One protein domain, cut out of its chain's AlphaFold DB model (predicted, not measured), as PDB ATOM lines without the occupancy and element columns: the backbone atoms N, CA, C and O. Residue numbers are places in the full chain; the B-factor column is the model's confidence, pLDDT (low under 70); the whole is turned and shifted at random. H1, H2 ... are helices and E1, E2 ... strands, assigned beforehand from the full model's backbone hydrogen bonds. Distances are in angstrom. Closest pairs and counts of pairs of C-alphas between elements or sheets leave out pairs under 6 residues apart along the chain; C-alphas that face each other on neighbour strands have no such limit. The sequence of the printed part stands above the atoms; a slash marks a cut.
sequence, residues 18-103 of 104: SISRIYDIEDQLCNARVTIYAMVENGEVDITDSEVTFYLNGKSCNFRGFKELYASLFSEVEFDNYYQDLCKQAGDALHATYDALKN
ATOM      1  N   SER A  18     179.868 142.058 216.418       91.56
ATOM      2  CA  SER A  18     180.014 140.616 216.600       91.56
ATOM      3  C   SER A  18     180.658 139.992 215.365       91.56
ATOM      4  O   SER A  18     180.288 140.294 214.227       91.56
ATOM      5  N   ILE A  19     181.629 139.114 215.594       93.50
ATOM      6  CA  ILE A  19     182.298 138.339 214.556       93.50
ATOM      7  C   ILE A  19     182.156 136.846 214.836       93.50
ATOM      8  O   ILE A  19     182.106 136.406 215.983       93.50
ATOM      9  N   SER A  20     182.178 136.063 213.763       95.81
ATOM     10  CA  SER A  20     182.456 134.634 213.823       95.81
ATOM     11  C   SER A  20     183.635 134.286 212.920       95.81
ATOM     12  O   SER A  20     183.836 134.899 211.859       95.81
ATOM     13  N   ARG A  21     184.456 133.330 213.352       96.19
ATOM     14  CA  ARG A  21     185.592 132.799 212.586       96.19
ATOM     15  C   ARG A  21     185.642 131.287 212.719       96.19
ATOM     16  O   ARG A  21     185.318 130.752 213.770       96.19
ATOM     17  N   ILE A  22     186.027 130.622 211.639       97.50
ATOM     18  CA  ILE A  22     186.073 129.164 211.553       97.50
ATOM     19  C   ILE A  22     187.519 128.757 211.303       97.50
ATOM     20  O   ILE A  22     188.143 129.268 210.372       97.50
ATOM     21  N   TYR A  23     188.015 127.827 212.112       97.81
ATOM     22  CA  TYR A  23     189.348 127.249 212.005       97.81
ATOM     23  C   TYR A  23     189.229 125.735 211.862       97.81
ATOM     24  O   TYR A  23     188.527 125.095 212.643       97.81
ATOM     25  N   ASP A  24     189.911 125.173 210.868       97.44
ATOM     26  CA  ASP A  24     190.073 123.728 210.728       97.44
ATOM     27  C   ASP A  24     191.421 123.331 211.348       97.44
ATOM     28  O   ASP A  24     192.462 123.892 210.999       97.44
ATOM     29  N   ILE A  25     191.386 122.389 212.288       96.38
ATOM     30  CA  ILE A  25     192.542 121.823 212.984       96.38
ATOM     31  C   ILE A  25     192.629 120.348 212.590       96.38
ATOM     32  O   ILE A  25     191.700 119.570 212.829       96.38
ATOM     33  N   GLU A  26     193.730 119.970 211.945       94.06
ATOM     34  CA  GLU A  26     193.992 118.591 211.526       94.06
ATOM     35  C   GLU A  26     194.746 117.838 212.628       94.06
ATOM     36  O   GLU A  26     195.807 118.275 213.075       94.06
ATOM     37  N   ASP A  27     194.208 116.693 213.043       86.62
ATOM     38  CA  ASP A  27     194.834 115.769 213.988       86.62
ATOM     39  C   ASP A  27     194.929 114.371 213.348       86.62
ATOM     40  O   ASP A  27     194.192 114.025 212.420       86.62
ATOM     41  N   GLN A  28     195.850 113.541 213.836       86.00
ATOM     42  CA  GLN A  28     196.002 112.157 213.386       86.00
ATOM     43  C   GLN A  28     194.749 111.308 213.648       86.00
ATOM     44  O   GLN A  28     194.496 110.355 212.907       86.00
ATOM     45  N   LEU A  29     193.976 111.627 214.693       85.44
ATOM     46  CA  LEU A  29     192.760 110.894 215.050       85.44
ATOM     47  C   LEU A  29     191.527 111.382 214.277       85.44
ATOM     48  O   LEU A  29     190.702 110.575 213.843       85.44
ATOM     49  N   CYS A  30     191.362 112.699 214.155       92.94
ATOM     50  CA  CYS A  30     190.201 113.322 213.525       92.94
ATOM     51  C   CYS A  30     190.523 114.750 213.075       92.94
ATOM     52  O   CYS A  30     191.469 115.354 213.558       92.94
ATOM     53  N   ASN A  31     189.692 115.328 212.211       95.75
ATOM     54  CA  ASN A  31     189.756 116.767 211.964       95.75
ATOM     55  C   ASN A  31     188.720 117.463 212.846       95.75
ATOM     56  O   ASN A  31     187.583 116.997 212.950       95.75
ATOM     57  N   ALA A  32     189.079 118.589 213.448       97.44
ATOM     58  CA  ALA A  32     188.168 119.413 214.226       97.44
ATOM     59  C   ALA A  32     187.955 120.757 213.529       97.44
ATOM     60  O   ALA A  32     188.904 121.406 213.104       97.44
ATOM     61  N   ARG A  33     186.701 121.190 213.434       98.00
ATOM     62  CA  ARG A  33     186.336 122.541 213.014       98.00
ATOM     63  C   ARG A  33     185.869 123.317 214.224       98.00
ATOM     64  O   ARG A  33     184.851 122.955 214.812       98.00
ATOM     65  N   VAL A  34     186.581 124.381 214.557       98.19
ATOM     66  CA  VAL A  34     186.242 125.267 215.669       98.19
ATOM     67  C   VAL A  34     185.650 126.555 215.115       98.19
ATOM     68  O   VAL A  34     186.302 127.271 214.354       98.19
ATOM     69  N   THR A  35     184.413 126.854 215.496       98.12
ATOM     70  CA  THR A  35     183.772 128.147 215.253       98.12
ATOM     71  C   THR A  35     183.919 128.994 216.508       98.12
ATOM     72  O   THR A  35     183.354 128.657 217.544       98.12
ATOM     73  N   ILE A  36     184.663 130.092 216.413       97.94
ATOM     74  CA  ILE A  36     184.802 131.090 217.473       97.94
ATOM     75  C   ILE A  36     183.786 132.203 217.240       97.94
ATOM     76  O   ILE A  36     183.726 132.762 216.140       97.94
ATOM     77  N   TYR A  37     183.036 132.551 218.282       96.94
ATOM     78  CA  TYR A  37     182.181 133.732 218.332       96.94
ATOM     79  C   TYR A  37     182.829 134.759 219.252       96.94
ATOM     80  O   TYR A  37     183.231 134.430 220.367       96.94
ATOM     81  N   ALA A  38     182.944 135.997 218.784       95.62
ATOM     82  CA  ALA A  38     183.591 137.058 219.542       95.62
ATOM     83  C   ALA A  38     182.910 138.410 219.328       95.62
ATOM     84  O   ALA A  38     182.233 138.644 218.321       95.62
ATOM     85  N   MET A  39     183.122 139.313 220.275       94.00
ATOM     86  CA  MET A  39     182.810 140.731 220.158       94.00
ATOM     87  C   MET A  39     184.100 141.514 219.941       94.00
ATOM     88  O   MET A  39     185.141 141.184 220.502       94.00
ATOM     89  N   VAL A  40     184.033 142.543 219.102       90.06
ATOM     90  CA  VAL A  40     185.150 143.451 218.846       90.06
ATOM     91  C   VAL A  40     184.756 144.850 219.279       90.06
ATOM     92  O   VAL A  40     183.795 145.423 218.758       90.06
ATOM     93  N   GLU A  41     185.530 145.419 220.194       87.56
ATOM     94  CA  GLU A  41     185.326 146.770 220.707       87.56
ATOM     95  C   GLU A  41     186.673 147.469 220.879       87.56
ATOM     96  O   GLU A  41     187.603 146.923 221.459       87.56
ATOM     97  N   ASN A  42     186.814 148.676 220.320       83.50
ATOM     98  CA  ASN A  42     188.060 149.458 220.364       83.50
ATOM     99  C   ASN A  42     189.311 148.688 219.881       83.50
ATOM    100  O   ASN A  42     190.430 148.940 220.320       83.50
ATOM    101  N   GLY A  43     189.117 147.743 218.956       79.25
ATOM    102  CA  GLY A  43     190.170 146.869 218.439       79.25
ATOM    103  C   GLY A  43     190.523 145.697 219.360       79.25
ATOM    104  O   GLY A  43     191.308 144.841 218.964       79.25
ATOM    105  N   GLU A  44     189.964 145.614 220.561       86.69
ATOM    106  CA  GLU A  44     190.062 144.429 221.409       86.69
ATOM    107  C   GLU A  44     189.026 143.394 220.985       86.69
ATOM    108  O   GLU A  44     187.924 143.736 220.558       86.69
ATOM    109  N   VAL A  45     189.419 142.126 221.047       92.12
ATOM    110  CA  VAL A  45     188.569 140.987 220.708       92.12
ATOM    111  C   VAL A  45     188.288 140.240 221.997       92.12
ATOM    112  O   VAL A  45     189.233 139.854 222.679       92.12
ATOM    113  N   ASP A  46     187.018 140.022 222.301       94.44
ATOM    114  CA  ASP A  46     186.572 139.217 223.434       94.44
ATOM    115  C   ASP A  46     185.802 138.000 222.917       94.44
ATOM    116  O   ASP A  46     184.789 138.139 222.227       94.44
ATOM    117  N   ILE A  47     186.312 136.800 223.193       95.62
ATOM    118  CA  ILE A  47     185.701 135.548 222.741       95.62
ATOM    119  C   ILE A  47     184.530 135.223 223.662       95.62
ATOM    120  O   ILE A  47     184.707 134.937 224.842       95.62
ATOM    121  N   THR A  48     183.324 135.225 223.103       95.88
ATOM    122  CA  THR A  48     182.090 134.999 223.857       95.88
ATOM    123  C   THR A  48     181.683 133.536 223.898       95.88
ATOM    124  O   THR A  48     181.035 133.117 224.854       95.88
ATOM    125  N   ASP A  49     181.998 132.774 222.845       96.31
ATOM    126  CA  ASP A  49     181.640 131.357 222.754       96.31
ATOM    127  C   ASP A  49     182.500 130.613 221.721       96.31
ATOM    128  O   ASP A  49     183.179 131.215 220.880       96.31
ATOM    129  N   SER A  50     182.482 129.284 221.776       96.94
ATOM    130  CA  SER A  50     183.183 128.406 220.843       96.94
ATOM    131  C   SER A  50     182.432 127.093 220.638       96.94
ATOM    132  O   SER A  50     182.089 126.396 221.592       96.94
ATOM    133  N   GLU A  51     182.248 126.706 219.379       96.81
ATOM    134  CA  GLU A  51     181.630 125.436 218.994       96.81
ATOM    135  C   GLU A  51     182.625 124.566 218.229       96.81
ATOM    136  O   GLU A  51     183.270 125.032 217.291       96.81
ATOM    137  N   VAL A  52     182.710 123.280 218.577       97.50
ATOM    138  CA  VAL A  52     183.579 122.318 217.884       97.50
ATOM    139  C   VAL A  52     182.743 121.265 217.163       97.50
ATOM    140  O   VAL A  52     181.906 120.586 217.761       97.50
ATOM    141  N   THR A  53     183.007 121.088 215.870       97.69
ATOM    142  CA  THR A  53     182.496 119.969 215.070       97.69
ATOM    143  C   THR A  53     183.642 119.031 214.718       97.69
ATOM    144  O   THR A  53     184.600 119.434 214.066       97.69
ATOM    145  N   PHE A  54     183.528 117.765 215.107       97.56
ATOM    146  CA  PHE A  54     184.522 116.739 214.788       97.56
ATOM    147  C   PHE A  54     184.201 116.045 213.465       97.56
ATOM    148  O   PHE A  54     183.033 115.847 213.127       97.56
ATOM    149  N   TYR A  55     185.235 115.631 212.738       96.88
ATOM    150  CA  TYR A  55     185.146 114.938 211.461       96.88
ATOM    151  C   TYR A  55     186.024 113.688 211.471       96.88
ATOM    152  O   TYR A  55     187.240 113.767 211.634       96.88
ATOM    153  N   LEU A  56     185.418 112.530 211.210       94.38
ATOM    154  CA  LEU A  56     186.127 111.267 210.994       94.38
ATOM    155  C   LEU A  56     186.019 110.886 209.520       94.38
ATOM    156  O   LEU A  56     184.917 110.829 208.965       94.38
ATOM    157  N   ASN A  57     187.158 110.641 208.868       91.56
ATOM    158  CA  ASN A  57     187.234 110.367 207.427       91.56
ATOM    159  C   ASN A  57     186.469 111.406 206.579       91.56
ATOM    160  O   ASN A  57     185.707 111.058 205.675       91.56
ATOM    161  N   GLY A  58     186.615 112.690 206.927       92.12
ATOM    162  CA  GLY A  58     185.974 113.811 206.231       92.12
ATOM    163  C   GLY A  58     184.463 113.951 206.453       92.12
ATOM    164  O   GLY A  58     183.834 114.795 205.816       92.12
ATOM    165  N   LYS A  59     183.849 113.154 207.338       95.12
ATOM    166  CA  LYS A  59     182.411 113.229 207.646       95.12
ATOM    167  C   LYS A  59     182.184 113.786 209.041       95.12
ATOM    168  O   LYS A  59     182.787 113.300 209.991       95.12
ATOM    169  N   SER A  60     181.273 114.751 209.161       96.19
ATOM    170  CA  SER A  60     180.910 115.344 210.450       96.19
ATOM    171  C   SER A  60     180.315 114.297 211.389       96.19
ATOM    172  O   SER A  60     179.375 113.581 211.025       96.19
ATOM    173  N   CYS A  61     180.825 114.246 212.608       94.00
ATOM    174  CA  CYS A  61     180.357 113.371 213.664       94.00
ATOM    175  C   CYS A  61     179.331 114.086 214.545       94.00
ATOM    176  O   CYS A  61     179.390 115.294 214.766       94.00
ATOM    177  N   ASN A  62     178.398 113.315 215.100       95.75
ATOM    178  CA  ASN A  62     177.580 113.802 216.201       95.75
ATOM    179  C   ASN A  62     178.483 114.062 217.420       95.75
ATOM    180  O   ASN A  62     179.234 113.167 217.804       95.75
ATOM    181  N   PHE A  63     178.381 115.242 218.041       95.81
ATOM    182  CA  PHE A  63     179.228 115.632 219.176       95.81
ATOM    183  C   PHE A  63     179.187 114.618 220.322       95.81
ATOM    184  O   PHE A  63     180.228 114.154 220.777       95.81
ATOM    185  N   ARG A  64     177.983 114.222 220.755       96.88
ATOM    186  CA  ARG A  64     177.809 113.264 221.850       96.88
ATOM    187  C   ARG A  64     178.413 111.907 221.496       96.88
ATOM    188  O   ARG A  64     179.132 111.343 222.309       96.88
ATOM    189  N   GLY A  65     178.161 111.418 220.281       96.75
ATOM    190  CA  GLY A  65     178.728 110.152 219.814       96.75
ATOM    191  C   GLY A  65     180.256 110.182 219.728       96.75
ATOM    192  O   GLY A  65     180.907 109.210 220.096       96.75
ATOM    193  N   PHE A  66     180.838 111.304 219.294       96.44
ATOM    194  CA  PHE A  66     182.289 111.473 219.272       96.44
ATOM    195  C   PHE A  66     182.875 111.562 220.687       96.44
ATOM    196  O   PHE A  66     183.847 110.867 220.965       96.44
ATOM    197  N   LYS A  67     182.261 112.337 221.596       97.44
ATOM    198  CA  LYS A  67     182.671 112.407 223.009       97.44
ATOM    199  C   LYS A  67     182.648 111.023 223.656       97.44
ATOM    200  O   LYS A  67     183.625 110.632 224.284       97.44
ATOM    201  N   GLU A  68     181.562 110.269 223.479       97.75
ATOM    202  CA  GLU A  68     181.429 108.907 224.013       97.75
ATOM    203  C   GLU A  68     182.510 107.969 223.441       97.75
ATOM    204  O   GLU A  68     183.149 107.239 224.200       97.75
ATOM    205  N   LEU A  69     182.777 108.032 222.128       95.75
ATOM    206  CA  LEU A  69     183.849 107.260 221.489       95.75
ATOM    207  C   LEU A  69     185.230 107.629 222.052       95.75
ATOM    208  O   LEU A  69     185.962 106.745 222.493       95.75
ATOM    209  N   TYR A  70     185.576 108.916 222.066       96.62
ATOM    210  CA  TYR A  70     186.872 109.397 222.545       96.62
ATOM    211  C   TYR A  70     187.087 109.026 224.016       96.62
ATOM    212  O   TYR A  70     188.128 108.476 224.379       96.62
ATOM    213  N   ALA A  71     186.077 109.253 224.860       97.56
ATOM    214  CA  ALA A  71     186.142 108.932 226.279       97.56
ATOM    215  C   ALA A  71     186.284 107.426 226.538       97.56
ATOM    216  O   ALA A  71     186.950 107.037 227.494       97.56
ATOM    217  N   SER A  72     185.705 106.578 225.679       97.69
ATOM    218  CA  SER A  72     185.877 105.122 225.770       97.69
ATOM    219  C   SER A  72     187.291 104.648 225.412       97.69
ATOM    220  O   SER A  72     187.711 103.594 225.884       97.69
ATOM    221  N   LEU A  73     188.018 105.416 224.591       96.56
ATOM    222  CA  LEU A  73     189.383 105.103 224.165       96.56
ATOM    223  C   LEU A  73     190.440 105.644 225.136       96.56
ATOM    224  O   LEU A  73     191.439 104.968 225.374       96.56
ATOM    225  N   PHE A  74     190.225 106.845 225.683       96.81
ATOM    226  CA  PHE A  74     191.225 107.557 226.486       96.81
ATOM    227  C   PHE A  74     190.720 107.865 227.899       96.81
ATOM    228  O   PHE A  74     191.196 107.273 228.861       96.81
ATOM    229  N   SER A  75     189.768 108.788 228.032       98.00
ATOM    230  CA  SER A  75     188.919 109.029 229.210       98.00
ATOM    231  C   SER A  75     188.059 110.273 228.958       98.00
ATOM    232  O   SER A  75     188.304 111.024 228.012       98.00
ATOM    233  N   GLU A  76     187.066 110.531 229.812       97.88
ATOM    234  CA  GLU A  76     186.313 111.791 229.754       97.88
ATOM    235  C   GLU A  76     187.197 113.015 230.050       97.88
ATOM    236  O   GLU A  76     187.067 114.031 229.376       97.88
ATOM    237  N   VAL A  77     188.153 112.893 230.978       98.25
ATOM    238  CA  VAL A  77     189.092 113.977 231.319       98.25
ATOM    239  C   VAL A  77     189.979 114.334 230.127       98.25
ATOM    240  O   VAL A  77     190.164 115.508 229.822       98.25
ATOM    241  N   GLU A  78     190.491 113.328 229.416       97.81
ATOM    242  CA  GLU A  78     191.292 113.543 228.205       97.81
ATOM    243  C   GLU A  78     190.470 114.196 227.087       97.81
ATOM    244  O   GLU A  78     190.989 115.042 226.363       97.81
ATOM    245  N   PHE A  79     189.184 113.851 226.960       97.38
ATOM    246  CA  PHE A  79     188.300 114.526 226.009       97.38
ATOM    247  C   PHE A  79     188.091 115.999 226.372       97.38
ATOM    248  O   PHE A  79     188.174 116.859 225.496       97.38
ATOM    249  N   ASP A  80     187.817 116.301 227.642       97.75
ATOM    250  CA  ASP A  80     187.579 117.677 228.077       97.75
ATOM    251  C   ASP A  80     188.845 118.536 227.888       97.75
ATOM    252  O   ASP A  80     188.751 119.661 227.391       97.75
ATOM    253  N   ASN A  81     190.031 117.983 228.176       97.81
ATOM    254  CA  ASN A  81     191.317 118.627 227.887       97.81
ATOM    255  C   ASN A  81     191.511 118.863 226.382       97.81
ATOM    256  O   ASN A  81     191.884 119.962 225.978       97.81
ATOM    257  N   TYR A  82     191.223 117.857 225.551       96.69
ATOM    258  CA  TYR A  82     191.323 117.966 224.095       96.69
ATOM    259  C   TYR A  82     190.382 119.042 223.536       96.69
ATOM    260  O   TYR A  82     190.797 119.883 222.743       96.69
ATOM    261  N   TYR A  83     189.128 119.078 223.993       96.88
ATOM    262  CA  TYR A  83     188.161 120.100 223.591       96.88
ATOM    263  C   TYR A  83     188.630 121.509 223.979       96.88
ATOM    264  O   TYR A  83     188.565 122.431 223.165       96.88
ATOM    265  N   GLN A  84     189.115 121.680 225.212       97.56
ATOM    266  CA  GLN A  84     189.637 122.963 225.688       97.56
ATOM    267  C   GLN A  84     190.855 123.419 224.882       97.56
ATOM    268  O   GLN A  84     190.942 124.598 224.536       97.56
ATOM    269  N   ASP A  85     191.762 122.501 224.553       97.62
ATOM    270  CA  ASP A  85     192.949 122.802 223.759       97.62
ATOM    271  C   ASP A  85     192.589 123.254 222.335       97.62
ATOM    272  O   ASP A  85     193.078 124.288 221.882       97.62
ATOM    273  N   LEU A  86     191.645 122.581 221.666       97.50
ATOM    274  CA  LEU A  86     191.152 123.000 220.346       97.50
ATOM    275  C   LEU A  86     190.561 124.417 220.367       97.50
ATOM    276  O   LEU A  86     190.879 125.244 219.506       97.50
ATOM    277  N   CYS A  87     189.721 124.720 221.363       97.88
ATOM    278  CA  CYS A  87     189.157 126.060 221.540       97.88
ATOM    279  C   CYS A  87     190.249 127.101 221.802       97.88
ATOM    280  O   CYS A  87     190.211 128.191 221.229       97.88
ATOM    281  N   LYS A  88     191.252 126.757 222.619       97.62
ATOM    282  CA  LYS A  88     192.388 127.633 222.904       97.62
ATOM    283  C   LYS A  88     193.203 127.922 221.643       97.62
ATOM    284  O   LYS A  88     193.470 129.086 221.368       97.62
ATOM    285  N   GLN A  89     193.558 126.904 220.858       97.56
ATOM    286  CA  GLN A  89     194.322 127.075 219.616       97.56
ATOM    287  C   GLN A  89     193.601 128.000 218.622       97.56
ATOM    288  O   GLN A  89     194.207 128.912 218.057       97.56
ATOM    289  N   ALA A  90     192.292 127.805 218.440       97.75
ATOM    290  CA  ALA A  90     191.475 128.663 217.584       97.75
ATOM    291  C   ALA A  90     191.347 130.100 218.133       97.75
ATOM    292  O   ALA A  90     191.376 131.064 217.361       97.75
ATOM    293  N   GLY A  91     191.243 130.258 219.457       97.44
ATOM    294  CA  GLY A  91     191.237 131.563 220.119       97.44
ATOM    295  C   GLY A  91     192.562 132.314 219.966       97.44
ATOM    296  O   GLY A  91     192.567 133.479 219.566       97.44
ATOM    297  N   ASP A  92     193.689 131.637 220.181       97.19
ATOM    298  CA  ASP A  92     195.027 132.203 219.985       97.19
ATOM    299  C   ASP A  92     195.225 132.663 218.528       97.19
ATOM    300  O   ASP A  92     195.741 133.754 218.280       97.19
ATOM    301  N   ALA A  93     194.756 131.874 217.552       96.69
ATOM    302  CA  ALA A  93     194.803 132.237 216.134       96.69
ATOM    303  C   ALA A  93     193.958 133.484 215.811       96.69
ATOM    304  O   ALA A  93     194.371 134.335 215.010       96.69
ATOM    305  N   LEU A  94     192.792 133.630 216.452       95.44
ATOM    306  CA  LEU A  94     191.957 134.823 216.321       95.44
ATOM    307  C   LEU A  94     192.667 136.063 216.865       95.44
ATOM    308  O   LEU A  94     192.747 137.071 216.159       95.44
ATOM    309  N   HIS A  95     193.204 135.984 218.082       94.88
ATOM    310  CA  HIS A  95     193.932 137.097 218.687       94.88
ATOM    311  C   HIS A  95     195.149 137.492 217.849       94.88
ATOM    312  O   HIS A  95     195.283 138.664 217.505       94.88
ATOM    313  N   ALA A  96     195.952 136.522 217.402       93.88
ATOM    314  CA  ALA A  96     197.104 136.781 216.539       93.88
ATOM    315  C   ALA A  96     196.717 137.514 215.241       93.88
ATOM    316  O   ALA A  96     197.425 138.420 214.797       93.88
ATOM    317  N   THR A  97     195.568 137.167 214.647       91.44
ATOM    318  CA  THR A  97     195.049 137.847 213.449       91.44
ATOM    319  C   THR A  97     194.725 139.316 213.732       91.44
ATOM    320  O   THR A  97     195.068 140.188 212.935       91.44
ATOM    321  N   TYR A  98     194.075 139.614 214.857       88.62
ATOM    322  CA  TYR A  98     193.690 140.984 215.207       88.62
ATOM    323  C   TYR A  98     194.861 141.828 215.712       88.62
ATOM    324  O   TYR A  98     194.931 143.017 215.401       88.62
ATOM    325  N   ASP A  99     195.819 141.221 216.405       88.38
ATOM    326  CA  ASP A  99     197.057 141.893 216.788       88.38
ATOM    327  C   ASP A  99     197.891 142.266 215.555       88.38
ATOM    328  O   ASP A  99     198.459 143.357 215.501       88.38
ATOM    329  N   ALA A 100     197.912 141.426 214.515       86.62
ATOM    330  CA  ALA A 100     198.554 141.772 213.247       86.62
ATOM    331  C   ALA A 100     197.884 142.974 212.555       86.62
ATOM    332  O   ALA A 100     198.580 143.812 211.987       86.62
ATOM    333  N   LEU A 101     196.554 143.101 212.641       82.44
ATOM    334  CA  LEU A 101     195.806 144.225 212.057       82.44
ATOM    335  C   LEU A 101     196.032 145.555 212.790       82.44
ATOM    336  O   LEU A 101     195.950 146.603 212.159       82.44
ATOM    337  N   LYS A 102     196.326 145.531 214.096       77.19
ATOM    338  CA  LYS A 102     196.649 146.743 214.878       77.19
ATOM    339  C   LYS A 102     198.008 147.353 214.530       77.19
ATOM    340  O   LYS A 102     198.241 148.517 214.834       77.19
ATOM    341  N   ASN A 103     198.909 146.558 213.956       60.53
ATOM    342  CA  ASN A 103     200.292 146.943 213.670       60.53
ATOM    343  C   ASN A 103     200.505 147.417 212.215       60.53
ATOM    344  O   ASN A 103     201.651 147.497 211.766       60.53
TER     345      ASN A 103
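This is residues 18 to 103 of the 104 residues of an uncharacterized protein of marine sediment metagenome (UniProt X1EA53). A long helix, H2, is cradled by a twisted sheet of three long strands that curls round it, and a short helix, H1, lies at one end and makes a corner with the beginning of H2. The other face of the sheet has no named helix over it. The printed part has 86 residues, with three strands and then two helices in the order E1 E2 E3 H1 H2; the sheet's order is E1 - E2 - E3, all antiparallel, and the class is mixed, helices and strands. The whole is elongated, with spans of 44 by 25 by 19 A, and only just compact, close to loose, with a radius of gyration of the C-alphas of 14.4 A.

E1, residues 18 to 26, begins at C-alpha 18 (180.014, 140.616, 216.600) and is 26.6 A long from first to last C-alpha. E2, residues 31 to 41, is 31.6 A long. E3, residues 44 to 56, is 35.0 A long and bends by 62 degrees at residue 48. H1, residues 63 to 73, is 15.5 A long. H2, residues 76 to 102, runs 39.4 A from C-alpha 76 (186.313, 111.791, 229.754) to C-alpha 102 (196.649, 146.743, 214.878).

The strands form a meander, each strand the antiparallel neighbour of the one before, and E1 and E3 are its edge strands. E1 and E2 are a hairpin, with N 21 and O 36 within hydrogen-bond range at 2.9 A. E2 and E3 are also a hairpin, with N 35 and O 51 at 2.8 A and N 46 and O 39 at 2.8 A. Past the named strands, residues 59 to 60 pair antiparallel with residues 55 to 56 of E3. H2 is on one face of the sheet, giving two layers, one of strands and one of helix. Its residues 83 to 102 come within 10 A of the sheet's C-alphas. The closest C-alphas of E1 and H2 are those of Tyr 23 and Ala 90, 6.1 A apart; those of E3 and H2 are Ser 50 and Cys 87, 6.5 A. H1 only grazes the sheet with its residues 63 to 67, and its closest C-alphas to E3 are those of Phe 63 and Thr 53, 6.8 A apart. H1 and H2 touch, H2 with residues 76 to 79 alone, the closest C-alphas being those of Ala 71 and Phe 79 at 6.0 A. They run opposite ways at a steep tilt of 58 degrees. In H1 and H2 every O i to N i+4 pair is within hydrogen-bond range.

The two C-alphas farthest apart, those of Ser 72 and Asn 103, are 45.9 A apart. The printed part has no cut. No link is long: E3 to H1 is short, and the others are tight. The mean pLDDT of the printed part is 94.2, and residue 103 is the one printed residue under 70.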